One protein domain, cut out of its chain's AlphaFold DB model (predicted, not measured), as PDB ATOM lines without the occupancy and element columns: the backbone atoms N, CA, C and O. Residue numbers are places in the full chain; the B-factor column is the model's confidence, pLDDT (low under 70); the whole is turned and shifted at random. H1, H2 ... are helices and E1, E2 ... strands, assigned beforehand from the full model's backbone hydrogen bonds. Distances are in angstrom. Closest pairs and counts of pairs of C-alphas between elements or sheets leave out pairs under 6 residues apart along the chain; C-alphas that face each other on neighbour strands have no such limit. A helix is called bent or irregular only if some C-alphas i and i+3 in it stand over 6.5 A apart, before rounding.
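Overview. This is residues 449 to 545 of the 546 residues of an uncharacterized protein of Arcobacter venerupis (UniProt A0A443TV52). Helices gathered round H4, the helix nearest the middle, make a small rounded body: H2 of the hairpin H2 and H3 packs on the last part of H4 at Ile 504, H5 makes a corner with H4 where its first residue, Asn 513, meets Ser 498, and H1 comes close to H4 without clearly touching it. A tiny two-stranded sheet of E1 and E2 sits beside residues 482 to 487 of H3, with E1 toward the middle of the body, and the long unnamed stretch 529 to 541 loops round the outside between H6 and E2. The printed part has 97 residues with six named helices and two named strands, in the order H1 H2 H3 E1 H4 H5 H6 E2; the sheet order is E1 - E2, antiparallel, and the class is mostly helix. It is compact, with a radius of gyration of the C-alphas of 12.3 A, and spans 34 by 30 by 24 A.

Arrangement. E1, residues 491 to 493, and E2, residues 542 to 544, are antiparallel neighbours at 152 degrees, with N 492 and O 543 2.9 A apart and N 543 and O 492 2.8 A apart, within hydrogen-bond range. The closest C-alphas of E1 and H3, residues 477 to 488, are those of Ile 492 and Asn 486, 5.5 A apart. H3 touches H2, residues 466 to 475, with residues 479 to 484 alone; this helical hairpin has a shallow tilt of 23 degrees, opposite ways, and its closest C-alphas are those of Leu 473 and Tyr 480, 5.2 A apart. H2 touches H4, residues 494 to 504, about perpendicular at 83 degrees, closest at the C-alphas of Lys 471 and Ile 504, 5.9 A. H4 touches H5, residues 513 to 523, about perpendicular at 86 degrees, closest at the C-alphas of Ser 498 and Asn 513, 4.9 A. H5 and H6, residues 525 to 528, touch only at the corner, closest at the C-alphas of Lys 521 and Lys 528, 4.9 A. H1, residues 449 to 462, is close to but not clearly touching H4, closest at the C-alphas of Phe 457 and Phe 501, 6.9 A. Every O i to N i+4 pair is within hydrogen-bond range in H1 and H3; H2 has 2 of 6, with 6 of 7 O i to N i+3 pairs, H4 has 5 of 7, H5 has 6 of 7, and H6 is too short for such a pair.

Along the chain. H1 begins at C-alpha 449, (-33.145, 5.820, -40.124), and is 20.0 A long. H2 is 14.9 A, H3 16.7 A, H4 16.4 A and H5 15.9 A long. H2 and H4 are irregular: C-alphas 468 and 471 are 7.6 A apart, and C-alphas 495 and 498 are 8.0 A apart. E2 ends at C-alpha 544, (-51.678, 24.471, -44.231).

Size, cuts and confidence. The C-alphas farthest apart, those of Asp 449 and Glu 534, are 35.9 A apart. The printed part has no cut. The link from H6 to E2 is long, with 13 residues. The mean pLDDT of the printed part is 93.7, and no printed residue is under 70.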
ATOM      1  N   ASP A 449     -32.326   6.314 -39.010       92.06
ATOM      2  CA  ASP A 449     -33.145   5.820 -40.124       92.06
ATOM      3  C   ASP A 449     -34.607   6.280 -40.005       92.06
ATOM      4  O   ASP A 449     -35.154   6.854 -40.949       92.06
ATOM      5  N   LEU A 450     -35.220   6.132 -38.825       93.19
ATOM      6  CA  LEU A 450     -36.585   6.607 -38.591       93.19
ATOM      7  C   LEU A 450     -36.684   8.133 -38.738       93.19
ATOM      8  O   LEU A 450     -37.578   8.633 -39.418       93.19
ATOM      9  N   ASN A 451     -35.733   8.877 -38.172       93.38
ATOM     10  CA  ASN A 451     -35.681  10.334 -38.286       93.38
ATOM     11  C   ASN A 451     -35.511  10.779 -39.746       93.38
ATOM     12  O   ASN A 451     -36.138  11.744 -40.187       93.38
ATOM     13  N   LYS A 452     -34.709  10.052 -40.532       95.25
ATOM     14  CA  LYS A 452     -34.574  10.283 -41.972       95.25
ATOM     15  C   LYS A 452     -35.901  10.049 -42.697       95.25
ATOM     16  O   LYS A 452     -36.307  10.923 -43.459       95.25
ATOM     17  N   LYS A 453     -36.602   8.942 -42.423       96.12
ATOM     18  CA  LYS A 453     -37.932   8.649 -42.993       96.12
ATOM     19  C   LYS A 453     -38.951   9.742 -42.661       96.12
ATOM     20  O   LYS A 453     -39.676  10.188 -43.547       96.12
ATOM     21  N   ILE A 454     -38.980  10.222 -41.413       96.50
ATOM     22  CA  ILE A 454     -39.847  11.334 -40.979       96.50
ATOM     23  C   ILE A 454     -39.509  12.611 -41.750       96.50
ATOM     24  O   ILE A 454     -40.399  13.249 -42.312       96.50
ATOM     25  N   ARG A 455     -38.224  12.959 -41.854       96.19
ATOM     26  CA  ARG A 455     -37.788  14.146 -42.595       96.19
ATOM     27  C   ARG A 455     -38.148  14.070 -44.076       96.19
ATOM     28  O   ARG A 455     -38.619  15.056 -44.636       96.19
ATOM     29  N   GLU A 456     -37.928  12.925 -44.714       96.81
ATOM     30  CA  GLU A 456     -38.288  12.704 -46.117       96.81
ATOM     31  C   GLU A 456     -39.799  12.810 -46.334       96.81
ATOM     32  O   GLU A 456     -40.226  13.470 -47.282       96.81
ATOM     33  N   PHE A 457     -40.598  12.253 -45.422       97.56
ATOM     34  CA  PHE A 457     -42.053  12.381 -45.425       97.56
ATOM     35  C   PHE A 457     -42.508  13.843 -45.324       97.56
ATOM     36  O   PHE A 457     -43.312  14.293 -46.139       97.56
ATOM     37  N   VAL A 458     -41.952  14.620 -44.389       96.94
ATOM     38  CA  VAL A 458     -42.291  16.045 -44.243       96.94
ATOM     39  C   VAL A 458     -41.882  16.851 -45.475       96.94
ATOM     40  O   VAL A 458     -42.683  17.633 -45.984       96.94
ATOM     41  N   ILE A 459     -40.680  16.625 -46.015       96.25
ATOM     42  CA  ILE A 459     -40.228  17.257 -47.264       96.25
ATOM     43  C   ILE A 459     -41.180  16.894 -48.414       96.25
ATOM     44  O   ILE A 459     -41.516  17.747 -49.235       96.25
ATOM     45  N   ALA A 460     -41.630  15.643 -48.501       97.31
ATOM     46  CA  ALA A 460     -42.568  15.227 -49.536       97.31
ATOM     47  C   ALA A 460     -43.919  15.946 -49.423       97.31
ATOM     48  O   ALA A 460     -44.464  16.333 -50.457       97.31
ATOM     49  N   ILE A 461     -44.419  16.185 -48.205       97.06
ATOM     50  CA  ILE A 461     -45.620  17.000 -47.966       97.06
ATOM     51  C   ILE A 461     -45.376  18.452 -48.396       97.06
ATOM     52  O   ILE A 461     -46.133  18.979 -49.205       97.06
ATOM     53  N   GLN A 462     -44.306  19.086 -47.907       95.56
ATOM     54  CA  GLN A 462     -43.999  20.500 -48.172       95.56
ATOM     55  C   GLN A 462     -43.884  20.813 -49.665       95.56
ATOM     56  O   GLN A 462     -44.424  21.802 -50.151       95.56
ATOM     57  N   TYR A 463     -43.216  19.934 -50.409       96.38
ATOM     58  CA  TYR A 463     -43.039  20.080 -51.852       96.38
ATOM     59  C   TYR A 463     -44.126  19.381 -52.675       96.38
ATOM     60  O   TYR A 463     -43.983  19.296 -53.895       96.38
ATOM     61  N   LYS A 464     -45.181  18.851 -52.036       96.19
ATOM     62  CA  LYS A 464     -46.297  18.146 -52.688       96.19
ATOM     63  C   LYS A 464     -45.809  17.086 -53.686       96.19
ATOM     64  O   LYS A 464     -46.271  16.999 -54.823       96.19
ATOM     65  N   LYS A 465     -44.808  16.291 -53.287       96.44
ATOM     66  CA  LYS A 465     -44.152  15.289 -54.142       96.44
ATOM     67  C   LYS A 465     -45.062  14.081 -54.357       96.44
ATOM     68  O   LYS A 465     -44.852  13.043 -53.744       96.44
ATOM     69  N   ILE A 466     -46.032  14.196 -55.262       94.00
ATOM     70  CA  ILE A 466     -47.046  13.164 -55.546       94.00
ATOM     71  C   ILE A 466     -46.429  11.764 -55.723       94.00
ATOM     72  O   ILE A 466     -46.882  10.813 -55.096       94.00
ATOM     73  N   LEU A 467     -45.325  11.651 -56.476       94.31
ATOM     74  CA  LEU A 467     -44.655  10.366 -56.730       94.31
ATOM     75  C   LEU A 467     -44.200   9.634 -55.455       94.31
ATOM     76  O   LEU A 467     -44.167   8.406 -55.442       94.31
ATOM     77  N   PHE A 468     -43.868  10.364 -54.387       96.19
ATOM     78  CA  PHE A 468     -43.489   9.779 -53.095       96.19
ATOM     79  C   PHE A 468     -44.658   9.022 -52.444       96.19
ATOM     80  O   PHE A 468     -44.453   8.039 -51.739       96.19
ATOM     81  N   PHE A 469     -45.888   9.447 -52.732       96.50
ATOM     82  CA  PHE A 469     -47.121   8.907 -52.169       96.50
ATOM     83  C   PHE A 469     -47.787   7.851 -53.059       96.50
ATOM     84  O   PHE A 469     -48.839   7.332 -52.692       96.50
ATOM     85  N   ASN A 470     -47.183   7.470 -54.193       94.19
ATOM     86  CA  ASN A 470     -47.756   6.492 -55.131       94.19
ATOM     87  C   ASN A 470     -48.093   5.137 -54.486       94.19
ATOM     88  O   ASN A 470     -48.972   4.435 -54.975       94.19
ATOM     89  N   LYS A 471     -47.431   4.752 -53.388       94.00
ATOM     90  CA  LYS A 471     -47.800   3.534 -52.649       94.00
ATOM     91  C   LYS A 471     -49.215   3.599 -52.076       94.00
ATOM     92  O   LYS A 471     -49.912   2.592 -52.072       94.00
ATOM     93  N   ILE A 472     -49.673   4.783 -51.673       96.19
ATOM     94  CA  ILE A 472     -51.035   4.979 -51.172       96.19
ATOM     95  C   ILE A 472     -52.050   4.679 -52.273       96.19
ATOM     96  O   ILE A 472     -53.049   4.039 -51.987       96.19
ATOM     97  N   LEU A 473     -51.771   5.024 -53.536       95.38
ATOM     98  CA  LEU A 473     -52.646   4.665 -54.660       95.38
ATOM     99  C   LEU A 473     -52.841   3.147 -54.784       95.38
ATOM    100  O   LEU A 473     -53.939   2.693 -55.099       95.38
ATOM    101  N   VAL A 474     -51.777   2.374 -54.554       92.00
ATOM    102  CA  VAL A 474     -51.815   0.906 -54.640       92.00
ATOM    103  C   VAL A 474     -52.617   0.307 -53.484       92.00
ATOM    104  O   VAL A 474     -53.334  -0.669 -53.687       92.00
ATOM    105  N   GLU A 475     -52.512   0.880 -52.285       91.25
ATOM    106  CA  GLU A 475     -53.165   0.339 -51.087       91.25
ATOM    107  C   GLU A 475     -54.595   0.831 -50.881       91.25
ATOM    108  O   GLU A 475     -55.467   0.062 -50.480       91.25
ATOM    109  N   ASN A 476     -54.839   2.114 -51.126       94.69
ATOM    110  CA  ASN A 476     -56.117   2.760 -50.893       94.69
ATOM    111  C   ASN A 476     -56.289   3.958 -51.837       94.69
ATOM    112  O   ASN A 476     -55.845   5.078 -51.569       94.69
ATOM    113  N   LYS A 477     -56.991   3.713 -52.947       95.56
ATOM    114  CA  LYS A 477     -57.262   4.730 -53.965       95.56
ATOM    115  C   LYS A 477     -58.021   5.939 -53.405       95.56
ATOM    116  O   LYS A 477     -57.653   7.062 -53.718       95.56
ATOM    117  N   GLU A 478     -59.030   5.729 -52.561       95.12
ATOM    118  CA  GLU A 478     -59.827   6.828 -51.991       95.12
ATOM    119  C   GLU A 478     -58.968   7.744 -51.110       95.12
ATOM    120  O   GLU A 478     -59.050   8.969 -51.193       95.12
ATOM    121  N   LEU A 479     -58.087   7.143 -50.308       95.81
ATOM    122  CA  LEU A 479     -57.136   7.860 -49.464       95.81
ATOM    123  C   LEU A 479     -56.125   8.668 -50.292       95.81
ATOM    124  O   LEU A 479     -55.742   9.774 -49.897       95.81
ATOM    125  N   TYR A 480     -55.700   8.129 -51.437       97.31
ATOM    126  CA  TYR A 480     -54.816   8.812 -52.378       97.31
ATOM    127  C   TYR A 480     -55.516   9.969 -53.101       97.31
ATOM    128  O   TYR A 480     -54.957  11.060 -53.181       97.31
ATOM    129  N   ASP A 481     -56.748   9.765 -53.567       96.00
ATOM    130  CA  ASP A 481     -57.547  10.807 -54.218       96.00
ATOM    131  C   ASP A 481     -57.804  11.980 -53.245       96.00
ATOM    132  O   ASP A 481     -57.655  13.147 -53.613       96.00
ATOM    133  N   GLU A 482     -58.080  11.690 -51.965       96.25
ATOM    134  CA  GLU A 482     -58.190  12.713 -50.915       96.25
ATOM    135  C   GLU A 482     -56.862  13.457 -50.674       96.25
ATOM    136  O   GLU A 482     -56.856  14.673 -50.466       96.25
ATOM    137  N   LEU A 483     -55.727  12.751 -50.701       96.75
ATOM    138  CA  LEU A 483     -54.403  13.366 -50.571       96.75
ATOM    139  C   LEU A 483     -54.120  14.340 -51.725       96.75
ATOM    140  O   LEU A 483     -53.639  15.444 -51.471       96.75
ATOM    141  N   LEU A 484     -54.437  13.953 -52.966       96.88
ATOM    142  CA  LEU A 484     -54.256  14.809 -54.141       96.88
ATOM    143  C   LEU A 484     -55.084  16.090 -54.035       96.88
ATOM    144  O   LEU A 484     -54.527  17.177 -54.179       96.88
ATOM    145  N   TYR A 485     -56.369  15.970 -53.688       96.25
ATOM    146  CA  TYR A 485     -57.233  17.131 -53.460       96.25
ATOM    147  C   TYR A 485     -56.673  18.056 -52.369       96.25
ATOM    148  O   TYR A 485     -56.649  19.277 -52.510       96.25
ATOM    149  N   ASN A 486     -56.169  17.484 -51.272       95.75
ATOM    150  CA  ASN A 486     -55.558  18.278 -50.211       95.75
ATOM    151  C   ASN A 486     -54.309  19.028 -50.700       95.75
ATOM    152  O   ASN A 486     -54.152  20.197 -50.363       95.75
ATOM    153  N   PHE A 487     -53.458  18.408 -51.521       96.94
ATOM    154  CA  PHE A 487     -52.292  19.076 -52.106       96.94
ATOM    155  C   PHE A 487     -52.654  20.180 -53.106       96.94
ATOM    156  O   PHE A 487     -51.935  21.180 -53.160       96.94
ATOM    157  N   GLU A 488     -53.743  20.038 -53.867       95.69
ATOM    158  CA  GLU A 488     -54.260  21.109 -54.736       95.69
ATOM    159  C   GLU A 488     -54.658  22.354 -53.932       95.69
ATOM    160  O   GLU A 488     -54.398  23.476 -54.360       95.69
ATOM    161  N   GLU A 489     -55.199  22.154 -52.731       95.19
ATOM    162  CA  GLU A 489     -55.608  23.217 -51.807       95.19
ATOM    163  C   GLU A 489     -54.463  23.742 -50.909       95.19
ATOM    164  O   GLU A 489     -54.713  24.541 -50.010       95.19
ATOM    165  N   ASP A 490     -53.214  23.300 -51.113       95.31
ATOM    166  CA  ASP A 490     -52.063  23.580 -50.231       95.31
ATOM    167  C   ASP A 490     -52.281  23.122 -48.773       95.31
ATOM    168  O   ASP A 490     -51.906  23.797 -47.809       95.31
ATOM    169  N   MET A 491     -52.890  21.949 -48.594       95.50
ATOM    170  CA  MET A 491     -53.269  21.395 -47.295       95.50
ATOM    171  C   MET A 491     -52.840  19.928 -47.119       95.50
ATOM    172  O   MET A 491     -52.577  19.203 -48.074       95.50
ATOM    173  N   ILE A 492     -52.821  19.449 -45.872       96.38
ATOM    174  CA  ILE A 492     -52.646  18.026 -45.540       96.38
ATOM    175  C   ILE A 492     -53.542  17.615 -44.368       96.38
ATOM    176  O   ILE A 492     -53.633  18.322 -43.364       96.38
ATOM    177  N   ALA A 493     -54.218  16.469 -44.477       95.81
ATOM    178  CA  ALA A 493     -55.126  15.980 -43.443       95.81
ATOM    179  C   ALA A 493     -54.380  15.588 -42.157       95.81
ATOM    180  O   ALA A 493     -53.559  14.677 -42.144       95.81
ATOM    181  N   GLN A 494     -54.709  16.258 -41.051       94.19
ATOM    182  CA  GLN A 494     -54.100  16.041 -39.739       94.19
ATOM    183  C   GLN A 494     -54.386  14.665 -39.110       94.19
ATOM    184  O   GLN A 494     -53.450  14.113 -38.530       94.19
ATOM    185  N   PRO A 495     -55.612  14.100 -39.150       94.06
ATOM    186  CA  PRO A 495     -55.932  12.904 -38.364       94.06
ATOM    187  C   PRO A 495     -55.370  11.592 -38.933       94.06
ATOM    188  O   PRO A 495     -55.438  10.578 -38.249       94.06
ATOM    189  N   ILE A 496     -54.821  11.612 -40.151       94.69
ATOM    190  CA  ILE A 496     -54.402  10.418 -40.910       94.69
ATOM    191  C   ILE A 496     -52.933  10.478 -41.362       94.69
ATOM    192  O   ILE A 496     -52.512   9.725 -42.235       94.69
ATOM    193  N   LEU A 497     -52.123  11.360 -40.764       96.06
ATOM    194  CA  LEU A 497     -50.703  11.479 -41.115       96.06
ATOM    195  C   LEU A 497     -49.930  10.188 -40.839       96.06
ATOM    196  O   LEU A 497     -49.087   9.810 -41.651       96.06
ATOM    197  N   SER A 498     -50.218   9.502 -39.729       95.94
ATOM    198  CA  SER A 498     -49.588   8.210 -39.436       95.94
ATOM    199  C   SER A 498     -49.968   7.138 -40.451       95.94
ATOM    200  O   SER A 498     -49.124   6.326 -40.801       95.94
ATOM    201  N   GLU A 499     -51.197   7.153 -40.970       95.69
ATOM    202  CA  GLU A 499     -51.638   6.214 -42.005       95.69
ATOM    203  C   GLU A 499     -50.844   6.418 -43.299       95.69
ATOM    204  O   GLU A 499     -50.255   5.467 -43.811       95.69
ATOM    205  N   TYR A 500     -50.721   7.668 -43.763       96.69
ATOM    206  CA  TYR A 500     -49.860   7.997 -44.900       96.69
ATOM    207  C   TYR A 500     -48.413   7.552 -44.664       96.69
ATOM    208  O   TYR A 500     -47.812   6.909 -45.523       96.69
ATOM    209  N   PHE A 501     -47.858   7.877 -43.494       96.94
ATOM    210  CA  PHE A 501     -46.482   7.544 -43.149       96.94
ATOM    211  C   PHE A 501     -46.239   6.030 -43.144       96.94
ATOM    212  O   PHE A 501     -45.264   5.560 -43.731       96.94
ATOM    213  N   ASN A 502     -47.130   5.266 -42.512       95.75
ATOM    214  CA  ASN A 502     -47.008   3.819 -42.380       95.75
ATOM    215  C   ASN A 502     -47.103   3.118 -43.748       95.75
ATOM    216  O   ASN A 502     -46.274   2.261 -44.050       95.75
ATOM    217  N   ILE A 503     -48.047   3.528 -44.611       94.81
ATOM    218  CA  ILE A 503     -48.193   2.972 -45.970       94.81
ATOM    219  C   ILE A 503     -46.918   3.189 -46.793       94.81
ATOM    220  O   ILE A 503     -46.422   2.275 -47.442       94.81
ATOM    221  N   ILE A 504     -46.338   4.391 -46.756       95.00
ATOM    222  CA  ILE A 504     -45.143   4.705 -47.557       95.00
ATOM    223  C   ILE A 504     -43.937   3.850 -47.136       95.00
ATOM    224  O   ILE A 504     -43.117   3.462 -47.977       95.00
ATOM    225  N   ASN A 505     -43.844   3.535 -45.845       92.44
ATOM    226  CA  ASN A 505     -42.746   2.769 -45.266       92.44
ATOM    227  C   ASN A 505     -42.988   1.248 -45.235       92.44
ATOM    228  O   ASN A 505     -42.121   0.525 -44.753       92.44
ATOM    229  N   ASP A 506     -44.119   0.766 -45.769       88.56
ATOM    230  CA  ASP A 506     -44.550  -0.642 -45.733       88.56
ATOM    231  C   ASP A 506     -44.503  -1.264 -44.323       88.56
ATOM    232  O   ASP A 506     -44.219  -2.458 -44.170       88.56
ATOM    233  N   ASP A 507     -44.743  -0.456 -43.287       88.00
ATOM    234  CA  ASP A 507     -44.764  -0.909 -41.899       88.00
ATOM    235  C   ASP A 507     -45.613   0.005 -41.010       88.00
ATOM    236  O   ASP A 507     -45.647   1.224 -41.185       88.00
ATOM    237  N   ILE A 508     -46.283  -0.581 -40.020       84.94
ATOM    238  CA  ILE A 508     -47.047   0.161 -39.020       84.94
ATOM    239  C   ILE A 508     -46.100   0.514 -37.876       84.94
ATOM    240  O   ILE A 508     -45.939  -0.246 -36.924       84.94
ATOM    241  N   ILE A 509     -45.469   1.681 -38.000       86.12
ATOM    242  CA  ILE A 509     -44.524   2.219 -37.014       86.12
ATOM    243  C   ILE A 509     -45.275   3.046 -35.965       86.12
ATOM    244  O   ILE A 509     -45.023   2.929 -34.768       86.12
ATOM    245  N   PHE A 510     -46.221   3.874 -36.418       91.50
ATOM    246  CA  PHE A 510     -47.046   4.717 -35.555       91.50
ATOM    247  C   PHE A 510     -48.482   4.196 -35.530       91.50
ATOM    248  O   PHE A 510     -49.262   4.481 -36.440       91.50
ATOM    249  N   GLU A 511     -48.840   3.441 -34.489       86.75
ATOM    250  CA  GLU A 511     -50.212   2.940 -34.314       86.75
ATOM    251  C   GLU A 511     -51.212   4.069 -34.052       86.75
ATOM    252  O   GLU A 511     -52.329   4.054 -34.566       86.75
ATOM    253  N   GLU A 512     -50.795   5.079 -33.285       90.50
ATOM    254  CA  GLU A 512     -51.600   6.257 -32.994       90.50
ATOM    255  C   GLU A 512     -51.033   7.485 -33.711       90.50
ATOM    256  O   GLU A 512     -49.844   7.801 -33.626       90.50
ATOM    257  N   ASN A 513     -51.908   8.229 -34.389       93.56
ATOM    258  CA  ASN A 513     -51.526   9.456 -35.086       93.56
ATOM    259  C   ASN A 513     -50.971  10.532 -34.133       93.56
ATOM    260  O   ASN A 513     -50.142  11.346 -34.532       93.56
ATOM    261  N   SER A 514     -51.395  10.519 -32.865       92.56
ATOM    262  CA  SER A 514     -50.851  11.364 -31.793       92.56
ATOM    263  C   SER A 514     -49.336  11.211 -31.651       92.56
ATOM    264  O   SER A 514     -48.644  12.221 -31.570       92.56
ATOM    265  N   TYR A 515     -48.811   9.985 -31.706       92.50
ATOM    266  CA  TYR A 515     -47.382   9.723 -31.515       92.50
ATOM    267  C   TYR A 515     -46.531  10.350 -32.621       92.50
ATOM    268  O   TYR A 515     -45.535  11.006 -32.328       92.50
ATOM    269  N   LEU A 516     -46.956  10.225 -33.886       94.62
ATOM    270  CA  LEU A 516     -46.284  10.906 -34.995       94.62
ATOM    271  C   LEU A 516     -46.401  12.430 -34.858       94.62
ATOM    272  O   LEU A 516     -45.428  13.158 -35.041       94.62
ATOM    273  N   LEU A 517     -47.591  12.926 -34.516       93.88
ATOM    274  CA  LEU A 517     -47.840  14.358 -34.374       93.88
ATOM    275  C   LEU A 517     -46.997  15.021 -33.290       93.88
ATOM    276  O   LEU A 517     -46.593  16.167 -33.481       93.88
ATOM    277  N   ASP A 518     -46.753  14.344 -32.171       91.75
ATOM    278  CA  ASP A 518     -45.936  14.882 -31.086       91.75
ATOM    279  C   ASP A 518     -44.503  15.155 -31.559       91.75
ATOM    280  O   ASP A 518     -43.948  16.205 -31.239       91.75
ATOM    281  N   ILE A 519     -43.948  14.286 -32.411       91.12
ATOM    282  CA  ILE A 519     -42.636  14.486 -33.047       91.12
ATOM    283  C   ILE A 519     -42.705  15.641 -34.044       91.12
ATOM    284  O   ILE A 519     -41.910  16.581 -33.992       91.12
ATOM    285  N   LEU A 520     -43.699  15.605 -34.936       94.19
ATOM    286  CA  LEU A 520     -43.833  16.604 -35.992       94.19
ATOM    287  C   LEU A 520     -43.971  18.024 -35.422       94.19
ATOM    288  O   LEU A 520     -43.374  18.963 -35.942       94.19
ATOM    289  N   LYS A 521     -44.712  18.180 -34.321       93.94
ATOM    290  CA  LYS A 521     -44.883  19.457 -33.612       93.94
ATOM    291  C   LYS A 521     -43.613  19.952 -32.937       93.94
ATOM    292  O   LYS A 521     -43.470  21.156 -32.759       93.94
ATOM    293  N   GLN A 522     -42.715  19.068 -32.519       90.94
ATOM    294  CA  GLN A 522     -41.464  19.492 -31.896       90.94
ATOM    295  C   GLN A 522     -40.511  20.083 -32.940       90.94
ATOM    296  O   GLN A 522     -39.923  21.141 -32.707       90.94
ATOM    297  N   GLU A 523     -40.421  19.451 -34.110       90.44
ATOM    298  CA  GLU A 523     -39.367  19.738 -35.088       90.44
ATOM    299  C   GLU A 523     -39.786  20.665 -36.238       90.44
ATOM    300  O   GLU A 523     -38.939  21.352 -36.807       90.44
ATOM    301  N   TYR A 524     -41.077  20.732 -36.576       93.44
ATOM    302  CA  TYR A 524     -41.530  21.383 -37.807       93.44
ATOM    303  C   TYR A 524     -42.645  22.404 -37.549       93.44
ATOM    304  O   TYR A 524     -43.743  22.072 -37.098       93.44
ATOM    305  N   GLU A 525     -42.384  23.665 -37.906       91.19
ATOM    306  CA  GLU A 525     -43.289  24.802 -37.664       91.19
ATOM    307  C   GLU A 525     -44.701  24.602 -38.231       91.19
ATOM    308  O   GLU A 525     -45.684  24.963 -37.582       91.19
ATOM    309  N   MET A 526     -44.834  23.961 -39.399       91.56
ATOM    310  CA  MET A 526     -46.143  23.755 -40.031       91.56
ATOM    311  C   MET A 526     -47.126  22.942 -39.185       91.56
ATOM    312  O   MET A 526     -48.331  23.177 -39.243       91.56
ATOM    313  N   PHE A 527     -46.620  22.033 -38.349       94.12
ATOM    314  CA  PHE A 527     -47.455  21.181 -37.504       94.12
ATOM    315  C   PHE A 527     -47.717  21.789 -36.119       94.12
ATOM    316  O   PHE A 527     -48.599  21.308 -35.405       94.12
ATOM    317  N   LYS A 528     -47.016  22.871 -35.742       93.06
ATOM    318  CA  LYS A 528     -47.246  23.604 -34.480       93.06
ATOM    319  C   LYS A 528     -48.548  24.407 -34.496       93.06
ATOM    320  O   LYS A 528     -49.129  24.671 -33.443       93.06
ATOM    321  N   ILE A 529     -49.033  24.784 -35.678       89.56
ATOM    322  CA  ILE A 529     -50.259  25.572 -35.838       89.56
ATOM    323  C   ILE A 529     -51.477  24.662 -35.681       89.56
ATOM    324  O   ILE A 529     -51.660  23.719 -36.444       89.56
ATOM    325  N   THR A 530     -52.357  24.968 -34.727       88.19
ATOM    326  CA  THR A 530     -53.591  24.192 -34.534       88.19
ATOM    327  C   THR A 530     -54.563  24.412 -35.706       88.19
ATOM    328  O   THR A 530     -54.968  25.554 -35.942       88.19
ATOM    329  N   PRO A 531     -54.997  23.352 -36.413       88.62
ATOM    330  CA  PRO A 531     -55.968  23.470 -37.497       88.62
ATOM    331  C   PRO A 531     -57.328  24.011 -37.030       88.62
ATOM    332  O   PRO A 531     -57.929  23.505 -36.072       88.62
ATOM    333  N   LYS A 532     -57.846  25.016 -37.744       87.81
ATOM    334  CA  LYS A 532     -59.175  25.608 -37.503       87.81
ATOM    335  C   LYS A 532     -60.282  24.785 -38.162       87.81
ATOM    336  O   LYS A 532     -60.018  24.033 -39.096       87.81
ATOM    337  N   ASP A 533     -61.527  24.941 -37.720       87.00
ATOM    338  CA  ASP A 533     -62.665  24.217 -38.313       87.00
ATOM    339  C   ASP A 533     -62.916  24.574 -39.784       87.00
ATOM    340  O   ASP A 533     -63.328  23.713 -40.552       87.00
ATOM    341  N   GLU A 534     -62.563  25.789 -40.197       87.88
ATOM    342  CA  GLU A 534     -62.608  26.248 -41.594       87.88
ATOM    343  C   GLU A 534     -61.690  25.434 -42.522       87.88
ATOM    344  O   GLU A 534     -61.925  25.363 -43.721       87.88
ATOM    345  N   SER A 535     -60.656  24.784 -41.976       88.88
ATOM    346  CA  SER A 535     -59.739  23.937 -42.750       88.88
ATOM    347  C   SER A 535     -60.302  22.548 -43.060       88.88
ATOM    348  O   SER A 535     -59.604  21.747 -43.677       88.88
ATOM    349  N   LYS A 536     -61.510  22.208 -42.593       92.12
ATOM    350  CA  LYS A 536     -62.034  20.843 -42.682       92.12
ATOM    351  C   LYS A 536     -62.386  20.437 -44.112       92.12
ATOM    352  O   LYS A 536     -63.023  21.185 -44.843       92.12
ATOM    353  N   TYR A 537     -62.054  19.199 -44.452       91.94
ATOM    354  CA  TYR A 537     -62.539  18.497 -45.639       91.94
ATOM    355  C   TYR A 537     -62.819  17.040 -45.266       91.94
ATOM    356  O   TYR A 537     -62.080  16.468 -44.468       91.94
ATOM    357  N   ASN A 538     -63.926  16.466 -45.747       90.00
ATOM    358  CA  ASN A 538     -64.400  15.130 -45.344       90.00
ATOM    359  C   ASN A 538     -64.417  14.916 -43.815       90.00
ATOM    360  O   ASN A 538     -64.049  13.863 -43.300       90.00
ATOM    361  N   GLY A 539     -64.789  15.958 -43.061       90.62
ATOM    362  CA  GLY A 539     -64.807  15.945 -41.592       90.62
ATOM    363  C   GLY A 539     -63.428  16.002 -40.913       90.62
ATOM    364  O   GLY A 539     -63.361  16.149 -39.692       90.62
ATOM    365  N   LYS A 540     -62.328  15.955 -41.671       94.50
ATOM    366  CA  LYS A 540     -60.950  15.947 -41.169       94.50
ATOM    367  C   LYS A 540     -60.366  17.353 -41.190       94.50
ATOM    368  O   LYS A 540     -60.427  18.050 -42.198       94.50
ATOM    369  N   LYS A 541     -59.775  17.775 -40.072       95.56
ATOM    370  CA  LYS A 541     -59.015  19.031 -40.004       95.56
ATOM    371  C   LYS A 541     -57.718  18.910 -40.806       95.56
ATOM    372  O   LYS A 541     -57.131  17.828 -40.854       95.56
ATOM    373  N   ARG A 542     -57.255  20.012 -41.397       95.62
ATOM    374  CA  ARG A 542     -56.081  20.010 -42.278       95.62
ATOM    375  C   ARG A 542     -55.056  21.067 -41.862       95.62
ATOM    376  O   ARG A 542     -55.429  22.177 -41.488       95.62
ATOM    377  N   TYR A 543     -53.771  20.734 -41.927       95.75
ATOM    378  CA  TYR A 543     -52.693  21.717 -41.806       95.75
ATOM    379  C   TYR A 543     -52.497  22.436 -43.132       95.75
ATOM    380  O   TYR A 543     -52.648  21.818 -44.185       95.75
ATOM    381  N   LYS A 544     -52.126  23.714 -43.063       93.88
ATOM    382  CA  LYS A 544     -51.678  24.471 -44.231       93.88
ATOM    383  C   LYS A 544     -50.225  24.125 -44.544       93.88
ATOM    384  O   LYS A 544     -49.403  24.068 -43.631       93.88
ATOM    385  N   ILE A 545     -49.934  23.907 -45.817       93.25
ATOM    386  CA  ILE A 545     -48.590  23.710 -46.349       93.25
ATOM    387  C   ILE A 545     -48.034  25.089 -46.732       93.25
ATOM    388  O   ILE A 545     -48.739  25.892 -47.346       93.25
TER     389      ILE A 545